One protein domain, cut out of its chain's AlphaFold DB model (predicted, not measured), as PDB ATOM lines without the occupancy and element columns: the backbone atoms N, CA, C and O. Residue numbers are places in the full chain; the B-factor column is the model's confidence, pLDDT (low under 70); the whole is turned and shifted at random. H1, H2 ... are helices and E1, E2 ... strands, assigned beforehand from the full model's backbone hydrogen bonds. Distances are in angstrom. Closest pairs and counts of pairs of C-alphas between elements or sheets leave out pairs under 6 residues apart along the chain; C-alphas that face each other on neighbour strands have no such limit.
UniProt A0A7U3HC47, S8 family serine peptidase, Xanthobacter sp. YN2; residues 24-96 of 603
ATOM      1  N   PHE A  24     145.240 149.488 140.525       79.81
ATOM      2  CA  PHE A  24     146.404 149.891 139.750       79.81
ATOM      3  C   PHE A  24     147.390 150.634 140.656       79.81
ATOM      4  O   PHE A  24     146.976 151.374 141.555       79.81
ATOM      5  N   THR A  25     148.685 150.416 140.435       84.19
ATOM      6  CA  THR A  25     149.767 151.070 141.178       84.19
ATOM      7  C   THR A  25     150.450 152.076 140.272       84.19
ATOM      8  O   THR A  25     151.037 151.696 139.263       84.19
ATOM      9  N   VAL A  26     150.397 153.345 140.661       85.62
ATOM     10  CA  VAL A  26     151.208 154.408 140.068       85.62
ATOM     11  C   VAL A  26     152.495 154.558 140.871       85.62
ATOM     12  O   VAL A  26     152.469 154.495 142.102       85.62
ATOM     13  N   ARG A  27     153.623 154.709 140.177       87.69
ATOM     14  CA  ARG A  27     154.970 154.778 140.752       87.69
ATOM     15  C   ARG A  27     155.603 156.140 140.503       87.69
ATOM     16  O   ARG A  27     155.365 156.768 139.475       87.69
ATOM     17  N   THR A  28     156.398 156.601 141.454       87.38
ATOM     18  CA  THR A  28     157.019 157.930 141.453       87.38
ATOM     19  C   THR A  28     157.905 158.105 140.216       87.38
ATOM     20  O   THR A  28     158.817 157.315 139.989       87.38
ATOM     21  N   GLY A  29     157.639 159.125 139.400       76.19
ATOM     22  CA  GLY A  29     158.385 159.414 138.169       76.19
ATOM     23  C   GLY A  29     158.023 158.546 136.955       76.19
ATOM     24  O   GLY A  29     158.557 158.781 135.873       76.19
ATOM     25  N   HIS A  30     157.110 157.579 137.088       86.19
ATOM     26  CA  HIS A  30     156.671 156.747 135.965       86.19
ATOM     27  C   HIS A  30     155.638 157.468 135.082       86.19
ATOM     28  O   HIS A  30     154.806 158.241 135.571       86.19
ATOM     29  N   ARG A  31     155.674 157.199 133.770       85.94
ATOM     30  CA  ARG A  31     154.737 157.742 132.770       85.94
ATOM     31  C   ARG A  31     153.650 156.725 132.447       85.94
ATOM     32  O   ARG A  31     153.943 155.594 132.064       85.94
ATOM     33  N   TYR A  32     152.399 157.155 132.513       84.38
ATOM     34  CA  TYR A  32     151.217 156.337 132.274       84.38
ATOM     35  C   TYR A  32     150.421 156.853 131.078       84.38
ATOM     36  O   TYR A  32     150.287 158.064 130.904       84.38
ATOM     37  N   ARG A  33     149.857 155.934 130.287       88.19
ATOM     38  CA  ARG A  33     148.825 156.207 129.273       88.19
ATOM     39  C   ARG A  33     147.515 155.549 129.705       88.19
ATOM     40  O   ARG A  33     147.552 154.426 130.198       88.19
ATOM     41  N   ALA A  34     146.378 156.214 129.505       86.56
ATOM     42  CA  ALA A  34     145.044 155.658 129.737       86.56
ATOM     43  C   ALA A  34     143.993 156.251 128.780       86.56
ATOM     44  O   ALA A  34     144.107 157.398 128.343       86.56
ATOM     45  N   THR A  35     142.934 155.492 128.512       80.38
ATOM     46  CA  THR A  35     141.712 155.978 127.854       80.38
ATOM     47  C   THR A  35     140.720 156.447 128.923       80.38
ATOM     48  O   THR A  35     140.521 155.761 129.923       80.38
ATOM     49  N   ILE A  36     140.078 157.599 128.719       85.69
ATOM     50  CA  ILE A  36     139.063 158.179 129.612       85.69
ATOM     51  C   ILE A  36     137.715 158.244 128.889       85.69
ATOM     52  O   ILE A  36     137.615 158.817 127.803       85.69
ATOM     53  N   SER A  37     136.669 157.715 129.519       80.19
ATOM     54  CA  SER A  37     135.273 157.829 129.086       80.19
ATOM     55  C   SER A  37     134.544 158.915 129.884       80.19
ATOM     56  O   SER A  37     134.335 158.784 131.089       80.19
ATOM     57  N   LEU A  38     134.154 159.993 129.208       76.44
ATOM     58  CA  LEU A  38     133.462 161.154 129.771       76.44
ATOM     59  C   LEU A  38     131.938 161.006 129.672       76.44
ATOM     60  O   LEU A  38     131.405 160.529 128.668       76.44
ATOM     61  N   GLY A  39     131.221 161.472 130.695       69.62
ATOM     62  CA  GLY A  39     129.761 161.467 130.727       69.62
ATOM     63  C   GLY A  39     129.092 162.411 129.704       69.62
ATOM     64  O   GLY A  39     129.743 163.277 129.110       69.62
ATOM     65  N   PRO A  40     127.758 162.316 129.518       57.25
ATOM     66  CA  PRO A  40     127.018 163.065 128.488       57.25
ATOM     67  C   PRO A  40     127.087 164.599 128.573       57.25
ATOM     68  O   PRO A  40     126.817 165.268 127.572       57.25
ATOM     69  N   LEU A  41     127.437 165.148 129.742       59.50
ATOM     70  CA  LEU A  41     127.704 166.576 129.961       59.50
ATOM     71  C   LEU A  41     129.212 166.889 129.939       59.50
ATOM     72  O   LEU A  41     129.620 167.923 129.425       59.50
ATOM     73  N   GLU A  42     130.047 165.971 130.432       65.94
ATOM     74  CA  GLU A  42     131.508 166.122 130.508       65.94
ATOM     75  C   GLU A  42     132.181 166.078 129.124       65.94
ATOM     76  O   GLU A  42     133.238 166.669 128.940       65.94
ATOM     77  N   ARG A  43     131.561 165.442 128.118       68.50
ATOM     78  CA  ARG A  43     132.079 165.370 126.732       68.50
ATOM     79  C   ARG A  43     132.376 166.723 126.070       68.50
ATOM     80  O   ARG A  43     133.180 166.771 125.138       68.50
ATOM     81  N   PHE A  44     131.732 167.793 126.544       59.56
ATOM     82  CA  PHE A  44     131.931 169.172 126.086       59.56
ATOM     83  C   PHE A  44     133.101 169.885 126.786       59.56
ATOM     84  O   PHE A  44     133.451 170.995 126.393       59.56
ATOM     85  N   ALA A  45     133.714 169.273 127.804       67.50
ATOM     86  CA  ALA A  45     134.898 169.816 128.452       67.50
ATOM     87  C   ALA A  45     136.101 169.810 127.494       67.50
ATOM     88  O   ALA A  45     136.361 168.826 126.786       67.50
ATOM     89  N   GLY A  46     136.844 170.918 127.509       66.44
ATOM     90  CA  GLY A  46     138.114 171.042 126.806       66.44
ATOM     91  C   GLY A  46     139.173 170.121 127.407       66.44
ATOM     92  O   GLY A  46     139.103 169.733 128.577       66.44
ATOM     93  N   ASN A  47     140.177 169.772 126.604       73.00
ATOM     94  CA  ASN A  47     141.224 168.844 127.030       73.00
ATOM     95  C   ASN A  47     142.037 169.406 128.205       73.00
ATOM     96  O   ASN A  47     142.380 168.645 129.103       73.00
ATOM     97  N   ASP A  48     142.211 170.727 128.275       68.50
ATOM     98  CA  ASP A  48     142.861 171.422 129.394       68.50
ATOM     99  C   ASP A  48     142.084 171.267 130.712       68.50
ATOM    100  O   ASP A  48     142.679 171.144 131.780       68.50
ATOM    101  N   THR A  49     140.748 171.200 130.656       74.06
ATOM    102  CA  THR A  49     139.907 170.939 131.834       74.06
ATOM    103  C   THR A  49     140.128 169.520 132.356       74.06
ATOM    104  O   THR A  49     140.285 169.316 133.558       74.06
ATOM    105  N   VAL A  50     140.195 168.534 131.455       71.44
ATOM    106  CA  VAL A  50     140.478 167.132 131.810       71.44
ATOM    107  C   VAL A  50     141.922 166.979 132.313       71.44
ATOM    108  O   VAL A  50     142.162 166.267 133.288       71.44
ATOM    109  N   ALA A  51     142.872 167.695 131.705       68.88
ATOM    110  CA  ALA A  51     144.269 167.718 132.124       68.88
ATOM    111  C   ALA A  51     144.440 168.338 133.521       68.88
ATOM    112  O   ALA A  51     145.127 167.767 134.365       68.88
ATOM    113  N   GLY A  52     143.752 169.451 133.801       67.75
ATOM    114  CA  GLY A  52     143.746 170.101 135.113       67.75
ATOM    115  C   GLY A  52     143.173 169.216 136.226       67.75
ATOM    116  O   GLY A  52     143.713 169.199 137.331       67.75
ATOM    117  N   VAL A  53     142.139 168.418 135.931       78.94
ATOM    118  CA  VAL A  53     141.592 167.427 136.878       78.94
ATOM    119  C   VAL A  53     142.631 166.355 137.222       78.94
ATOM    120  O   VAL A  53     142.837 166.070 138.399       78.94
ATOM    121  N   LEU A  54     143.328 165.793 136.229       78.50
ATOM    122  CA  LEU A  54     144.420 164.836 136.466       78.50
ATOM    123  C   LEU A  54     145.597 165.477 137.223       78.50
ATOM    124  O   LEU A  54     146.151 164.852 138.130       78.50
ATOM    125  N   GLY A  55     145.924 166.735 136.913       75.88
ATOM    126  CA  GLY A  55     146.911 167.533 137.642       75.88
ATOM    127  C   GLY A  55     146.580 167.659 139.130       75.88
ATOM    128  O   GLY A  55     147.428 167.411 139.986       75.88
ATOM    129  N   GLY A  56     145.310 167.927 139.448       72.94
ATOM    130  CA  GLY A  56     144.793 167.969 140.820       72.94
ATOM    131  C   GLY A  56     144.907 166.652 141.600       72.94
ATOM    132  O   GLY A  56     144.805 166.669 142.826       72.94
ATOM    133  N   TYR A  57     145.157 165.522 140.928       75.75
ATOM    134  CA  TYR A  57     145.390 164.220 141.563       75.75
ATOM    135  C   TYR A  57     146.873 163.862 141.765       75.75
ATOM    136  O   TYR A  57     147.147 162.792 142.304       75.75
ATOM    137  N   GLY A  58     147.826 164.726 141.393       80.19
ATOM    138  CA  GLY A  58     149.269 164.482 141.579       80.19
ATOM    139  C   GLY A  58     150.004 163.948 140.343       80.19
ATOM    140  O   GLY A  58     151.155 163.509 140.437       80.19
ATOM    141  N   PHE A  59     149.362 164.002 139.175       85.75
ATOM    142  CA  PHE A  59     150.029 163.806 137.892       85.75
ATOM    143  C   PHE A  59     150.629 165.123 137.371       85.75
ATOM    144  O   PHE A  59     150.039 166.188 137.517       85.75
ATOM    145  N   SER A  60     151.786 165.054 136.719       80.31
ATOM    146  CA  SER A  60     152.407 166.153 135.970       80.31
ATOM    147  C   SER A  60     152.548 165.776 134.494       80.31
ATOM    148  O   SER A  60     152.254 164.642 134.108       80.31
ATOM    149  N   ASN A  61     152.966 166.732 133.654       84.88
ATOM    150  CA  ASN A  61     153.127 166.542 132.205       84.88
ATOM    151  C   ASN A  61     151.873 165.946 131.540       84.88
ATOM    152  O   ASN A  61     151.969 165.087 130.665       84.88
ATOM    153  N   VAL A  62     150.693 166.362 132.011       82.88
ATOM    154  CA  VAL A  62     149.419 165.791 131.578       82.88
ATOM    155  C   VAL A  62     149.073 166.293 130.180       82.88
ATOM    156  O   VAL A  62     148.779 167.472 129.990       82.88
ATOM    157  N   VAL A  63     149.039 165.381 129.215       77.31
ATOM    158  CA  VAL A  63     148.599 165.633 127.841       77.31
ATOM    159  C   VAL A  63     147.305 164.866 127.605       77.31
ATOM    160  O   VAL A  63     147.278 163.642 127.718       77.31
ATOM    161  N   VAL A  64     146.229 165.577 127.258       73.44
ATOM    162  CA  VAL A  64     144.930 164.973 126.929       73.44
ATOM    163  C   VAL A  64     144.588 165.237 125.464       73.44
ATOM    164  O   VAL A  64     144.597 166.374 124.997       73.44
ATOM    165  N   THR A  65     144.259 164.178 124.730       68.62
ATOM    166  CA  THR A  65     143.913 164.212 123.302       68.62
ATOM    167  C   THR A  65     142.575 163.514 123.033       68.62
ATOM    168  O   THR A  65     142.013 162.849 123.907       68.62
ATOM    169  N   GLY A  66     142.029 163.685 121.826       71.19
ATOM    170  CA  GLY A  66     140.696 163.199 121.449       71.19
ATOM    171  C   GLY A  66     139.580 164.227 121.673       71.19
ATOM    172  O   GLY A  66     139.832 165.357 122.092       71.19
ATOM    173  N   SER A  67     138.345 163.832 121.351       69.31
ATOM    174  CA  SER A  67     137.146 164.683 121.352       69.31
ATOM    175  C   SER A  67     135.870 163.860 121.611       69.31
ATOM    176  O   SER A  67     135.870 162.631 121.534       69.31
ATOM    177  N   GLY A  68     134.756 164.516 121.957       70.62
ATOM    178  CA  GLY A  68     133.485 163.829 122.230       70.62
ATOM    179  C   GLY A  68     133.473 163.092 123.575       70.62
ATOM    180  O   GLY A  68     133.848 163.669 124.590       70.62
ATOM    181  N   ALA A  69     133.013 161.840 123.618       69.75
ATOM    182  CA  ALA A  69     132.908 161.074 124.871       69.75
ATOM    183  C   ALA A  69     134.209 160.358 125.284       69.75
ATOM    184  O   ALA A  69     134.309 159.900 126.416       69.75
ATOM    185  N   THR A  70     135.208 160.274 124.404       74.50
ATOM    186  CA  THR A  70     136.469 159.568 124.671       74.50
ATOM    187  C   THR A  70     137.630 160.559 124.688       74.50
ATOM    188  O   THR A  70     137.668 161.511 123.904       74.50
ATOM    189  N   ARG A  71     138.581 160.358 125.598       76.00
ATOM    190  CA  ARG A  71     139.880 161.036 125.617       76.00
ATOM    191  C   ARG A  71     140.993 160.019 125.808       76.00
ATOM    192  O   ARG A  71     140.773 158.968 126.398       76.00
ATOM    193  N   TYR A  72     142.190 160.376 125.377       82.50
ATOM    194  CA  TYR A  72     143.417 159.655 125.686       82.50
ATOM    195  C   TYR A  72     144.301 160.579 126.507       82.50
ATOM    196  O   TYR A  72     144.571 161.702 126.079       82.50
ATOM    197  N   ALA A  73     144.707 160.128 127.686       80.00
ATOM    198  CA  ALA A  73     145.564 160.879 128.585       80.00
ATOM    199  C   ALA A  73     146.923 160.198 128.715       80.00
ATOM    200  O   ALA A  73     147.005 158.984 128.914       80.00
ATOM    201  N   GLU A  74     147.980 160.997 128.653       87.56
ATOM    202  CA  GLU A  74     149.324 160.619 129.068       87.56
ATOM    203  C   GLU A  74     149.788 161.546 130.179       87.56
ATOM    204  O   GLU A  74     149.570 162.753 130.097       87.56
ATOM    205  N   ALA A  75     150.413 161.001 131.220       86.25
ATOM    206  CA  ALA A  75     150.901 161.799 132.337       86.25
ATOM    207  C   ALA A  75     151.993 161.090 133.146       86.25
ATOM    208  O   ALA A  75     152.070 159.862 133.170       86.25
ATOM    209  N   THR A  76     152.802 161.861 133.870       85.00
ATOM    210  CA  THR A  76     153.823 161.362 134.801       85.00
ATOM    211  C   THR A  76     153.302 161.421 136.235       85.00
ATOM    212  O   THR A  76     152.898 162.482 136.707       85.00
ATOM    213  N   TRP A  77     153.323 160.311 136.973       90.31
ATOM    214  CA  TRP A  77     152.963 160.339 138.393       90.31
ATOM    215  C   TRP A  77     154.073 161.010 139.210       90.31
ATOM    216  O   TRP A  77     155.222 160.577 139.174       90.31
ATOM    217  N   SER A  78     153.739 162.087 139.925       81.94
ATOM    218  CA  SER A  78     154.717 162.897 140.681       81.94
ATOM    219  C   SER A  78     154.574 162.768 142.200       81.94
ATOM    220  O   SER A  78     155.398 163.298 142.942       81.94
ATOM    221  N   GLY A  79     153.536 162.069 142.667       78.25
ATOM    222  CA  GLY A  79     153.388 161.673 144.064       78.25
ATOM    223  C   GLY A  79     154.199 160.418 144.420       78.25
ATOM    224  O   GLY A  79     154.805 159.803 143.541       78.25
ATOM    225  N   PRO A  80     154.179 159.992 145.695       83.12
ATOM    226  CA  PRO A  80     154.769 158.725 146.124       83.12
ATOM    227  C   PRO A  80     154.021 157.519 145.533       83.12
ATOM    228  O   PRO A  80     152.831 157.612 145.216       83.12
ATOM    229  N   ASP A  81     154.696 156.371 145.430       85.00
ATOM    230  CA  ASP A  81     154.120 155.107 144.947       85.00
ATOM    231  C   ASP A  81     152.795 154.781 145.661       85.00
ATOM    232  O   ASP A  81     152.748 154.606 146.880       85.00
ATOM    233  N   THR A  82     151.699 154.713 144.900       83.44
ATOM    234  CA  THR A  82     150.333 154.638 145.439       83.44
ATOM    235  C   THR A  82     149.496 153.617 144.667       83.44
ATOM    236  O   THR A  82     149.493 153.597 143.439       83.44
ATOM    237  N   THR A  83     148.736 152.781 145.386       84.38
ATOM    238  CA  THR A  83     147.864 151.748 144.792       84.38
ATOM    239  C   THR A  83     146.391 152.034 145.073       84.38
ATOM    240  O   THR A  83     145.934 151.868 146.207       84.38
ATOM    241  N   ALA A  84     145.612 152.368 144.044       76.50
ATOM    242  CA  ALA A  84     144.189 152.714 144.144       76.50
ATOM    243  C   ALA A  84     143.308 151.787 143.277       76.50
ATOM    244  O   ALA A  84     143.807 151.206 142.315       76.50
ATOM    245  N   PRO A  85     142.006 151.610 143.586       77.38
ATOM    246  CA  PRO A  85     141.072 151.011 142.633       77.38
ATOM    247  C   PRO A  85     140.910 151.917 141.404       77.38
ATOM    248  O   PRO A  85     140.803 153.137 141.540       77.38
ATOM    249  N   VAL A  86     140.866 151.309 140.222       73.19
ATOM    250  CA  VAL A  86     140.646 151.997 138.944       73.19
ATOM    251  C   VAL A  86     139.215 152.548 138.881       73.19
ATOM    252  O   VAL A  86     138.257 151.853 139.221       73.19
ATOM    253  N   ASP A  87     139.061 153.813 138.475       76.88
ATOM    254  CA  ASP A  87     137.753 154.412 138.174       76.88
ATOM    255  C   ASP A  87     137.177 153.740 136.918       76.88
ATOM    256  O   ASP A  87     137.894 153.567 135.938       76.88
ATOM    257  N   ALA A  88     135.893 153.374 136.920       75.25
ATOM    258  CA  ALA A  88     135.255 152.673 135.801       75.25
ATOM    259  C   ALA A  88     135.235 153.477 134.482       75.25
ATOM    260  O   ALA A  88     134.938 152.921 133.428       75.25
ATOM    261  N   ARG A  89     135.552 154.778 134.529       75.56
ATOM    262  CA  ARG A  89     135.760 155.636 133.356       75.56
ATOM    263  C   ARG A  89     137.157 155.514 132.742       75.56
ATOM    264  O   ARG A  89     137.378 156.111 131.694       75.56
ATOM    265  N   LEU A  90     138.089 154.792 133.365       76.75
ATOM    266  CA  LEU A  90     139.451 154.588 132.871       76.75
ATOM    267  C   LEU A  90     139.629 153.169 132.316       76.75
ATOM    268  O   LEU A  90     139.376 152.188 133.014       76.75
ATOM    269  N   SER A  91     140.128 153.063 131.085       78.62
ATOM    270  CA  SER A  91     140.556 151.801 130.464       78.62
ATOM    271  C   SER A  91     141.983 151.903 129.920       78.62
ATOM    272  O   SER A  91     142.581 152.979 129.892       78.62
ATOM    273  N   ASP A  92     142.546 150.761 129.518       79.75
ATOM    274  CA  ASP A  92     143.827 150.663 128.792       79.75
ATOM    275  C   ASP A  92     145.045 151.250 129.537       79.75
ATOM    276  O   ASP A  92     146.042 151.644 128.926       79.75
ATOM    277  N   ILE A  93     144.970 151.305 130.873       82.56
ATOM    278  CA  ILE A  93     146.000 151.914 131.722       82.56
ATOM    279  C   ILE A  93     147.312 151.133 131.598       82.56
ATOM    280  O   ILE A  93     147.405 149.978 132.013       82.56
ATOM    281  N   THR A  94     148.333 151.790 131.053       77.31
ATOM    282  CA  THR A  94     149.630 151.191 130.727       77.31
ATOM    283  C   THR A  94     150.763 152.026 131.319       77.31
ATOM    284  O   THR A  94     150.799 153.241 131.120       77.31
ATOM    285  N   ASP A  95     151.699 151.384 132.026       85.75
ATOM    286  CA  ASP A  95     152.987 151.992 132.386       85.75
ATOM    287  C   ASP A  95     153.897 151.984 131.149       85.75
ATOM    288  O   ASP A  95     154.114 150.942 130.534       85.75
ATOM    289  N   THR A  96     154.383 153.158 130.762       79.69
ATOM    290  CA  THR A  96     155.183 153.392 129.545       79.69
ATOM    291  C   THR A  96     156.638 153.742 129.863       79.69
ATOM    292  O   THR A  96     157.396 154.153 128.987       79.69
TER     293      THR A  96
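What this domain is: This is residues 24 to 96 of the 603 residues of the protein "S8 family serine peptidase" of Xanthobacter sp. YN2 (UniProt A0A7U3HC47). A twisted sheet of four strands, E3, E4, E2 and E6, makes the body, with the single helix H1 covering the E3 and E4 half of one face. Over the other half of that same face, the half made by E2 and E6, lies a small separate ribbon of two strands, E1 and E5, set off from the sheet except where Val 26 of E1 comes close to Trp 77 at the end of E4. The 73 residues printed hold one named helix and six named strands, in the order E1, E2, H1, E3, E4, E5, E6; both sheets are antiparallel and the class is mixed. The whole is compact, with a radius of gyration of the C-alphas of 11.7 A, yet elongated, with spans of 32 by 21 by 19 A.

Where its parts are: In the larger sheet, E3 is residues 59 to 65, 15.8 A from first to last C-alpha, and E4 is residues 70 to 77, 21.5 A, ending at C-alpha 77 at (152.963, 160.339, 138.393). E2 is residues 31 to 37, 19.8 A, and E6 is residues 90 to 95, 13.8 A, ending at C-alpha 95 at (152.987, 151.992, 132.386). H1 is residues 47 to 55, 12.1 A. E1, residues 24 to 26, is 6.6 A long and begins at C-alpha 24 at (146.404, 149.891, 139.750); E5, residues 82 to 85, is 10.3 A long.

How they stand to each other: The larger sheet runs E3, E4, E2, E6, with E3 and E6 as edge strands. E3 and E4 form a hairpin, with N 63 and O 74 within hydrogen-bond range at 2.8 A. E4 and E2 are antiparallel at 154 degrees, with N 34 and O 73 at 2.9 A. E2 and E6 are antiparallel at 169 degrees, with N 35 and O 91 at 2.9 A. H1 is on this sheet at a height of 7.8 A, over E3 and E4, and runs slantwise to the strands, at 35 degrees to E4 on the local plane. The closest C-alphas of H1 and E3 are those of Asn 47 and Val 64, 5.4 A apart. In H1 every O i to N i+4 pair is within hydrogen-bond range. E2, H1 and E3 form a split strand-helix-strand unit, two strands running the same way with E4 between them, and its crossover is right-handed. E1 and E5 are antiparallel at 152 degrees, with N 26 and O 82 at 2.9 A. The closest C-alphas of E1 and E4 are those of Val 26 and Trp 77, 6.4 A apart. E1 and E6 are only just apart, at 8.2 A.

The domain as a whole: The two C-alphas farthest apart, those of Pro 40 and Pro 80, are 33.2 A apart. The printed part has no cut. The link from E2 to H1 is short, with 9 residues; the other links are tight. The mean pLDDT of the printed part is 77.6, and 14 residues are under 70, among them residues 39 to 46.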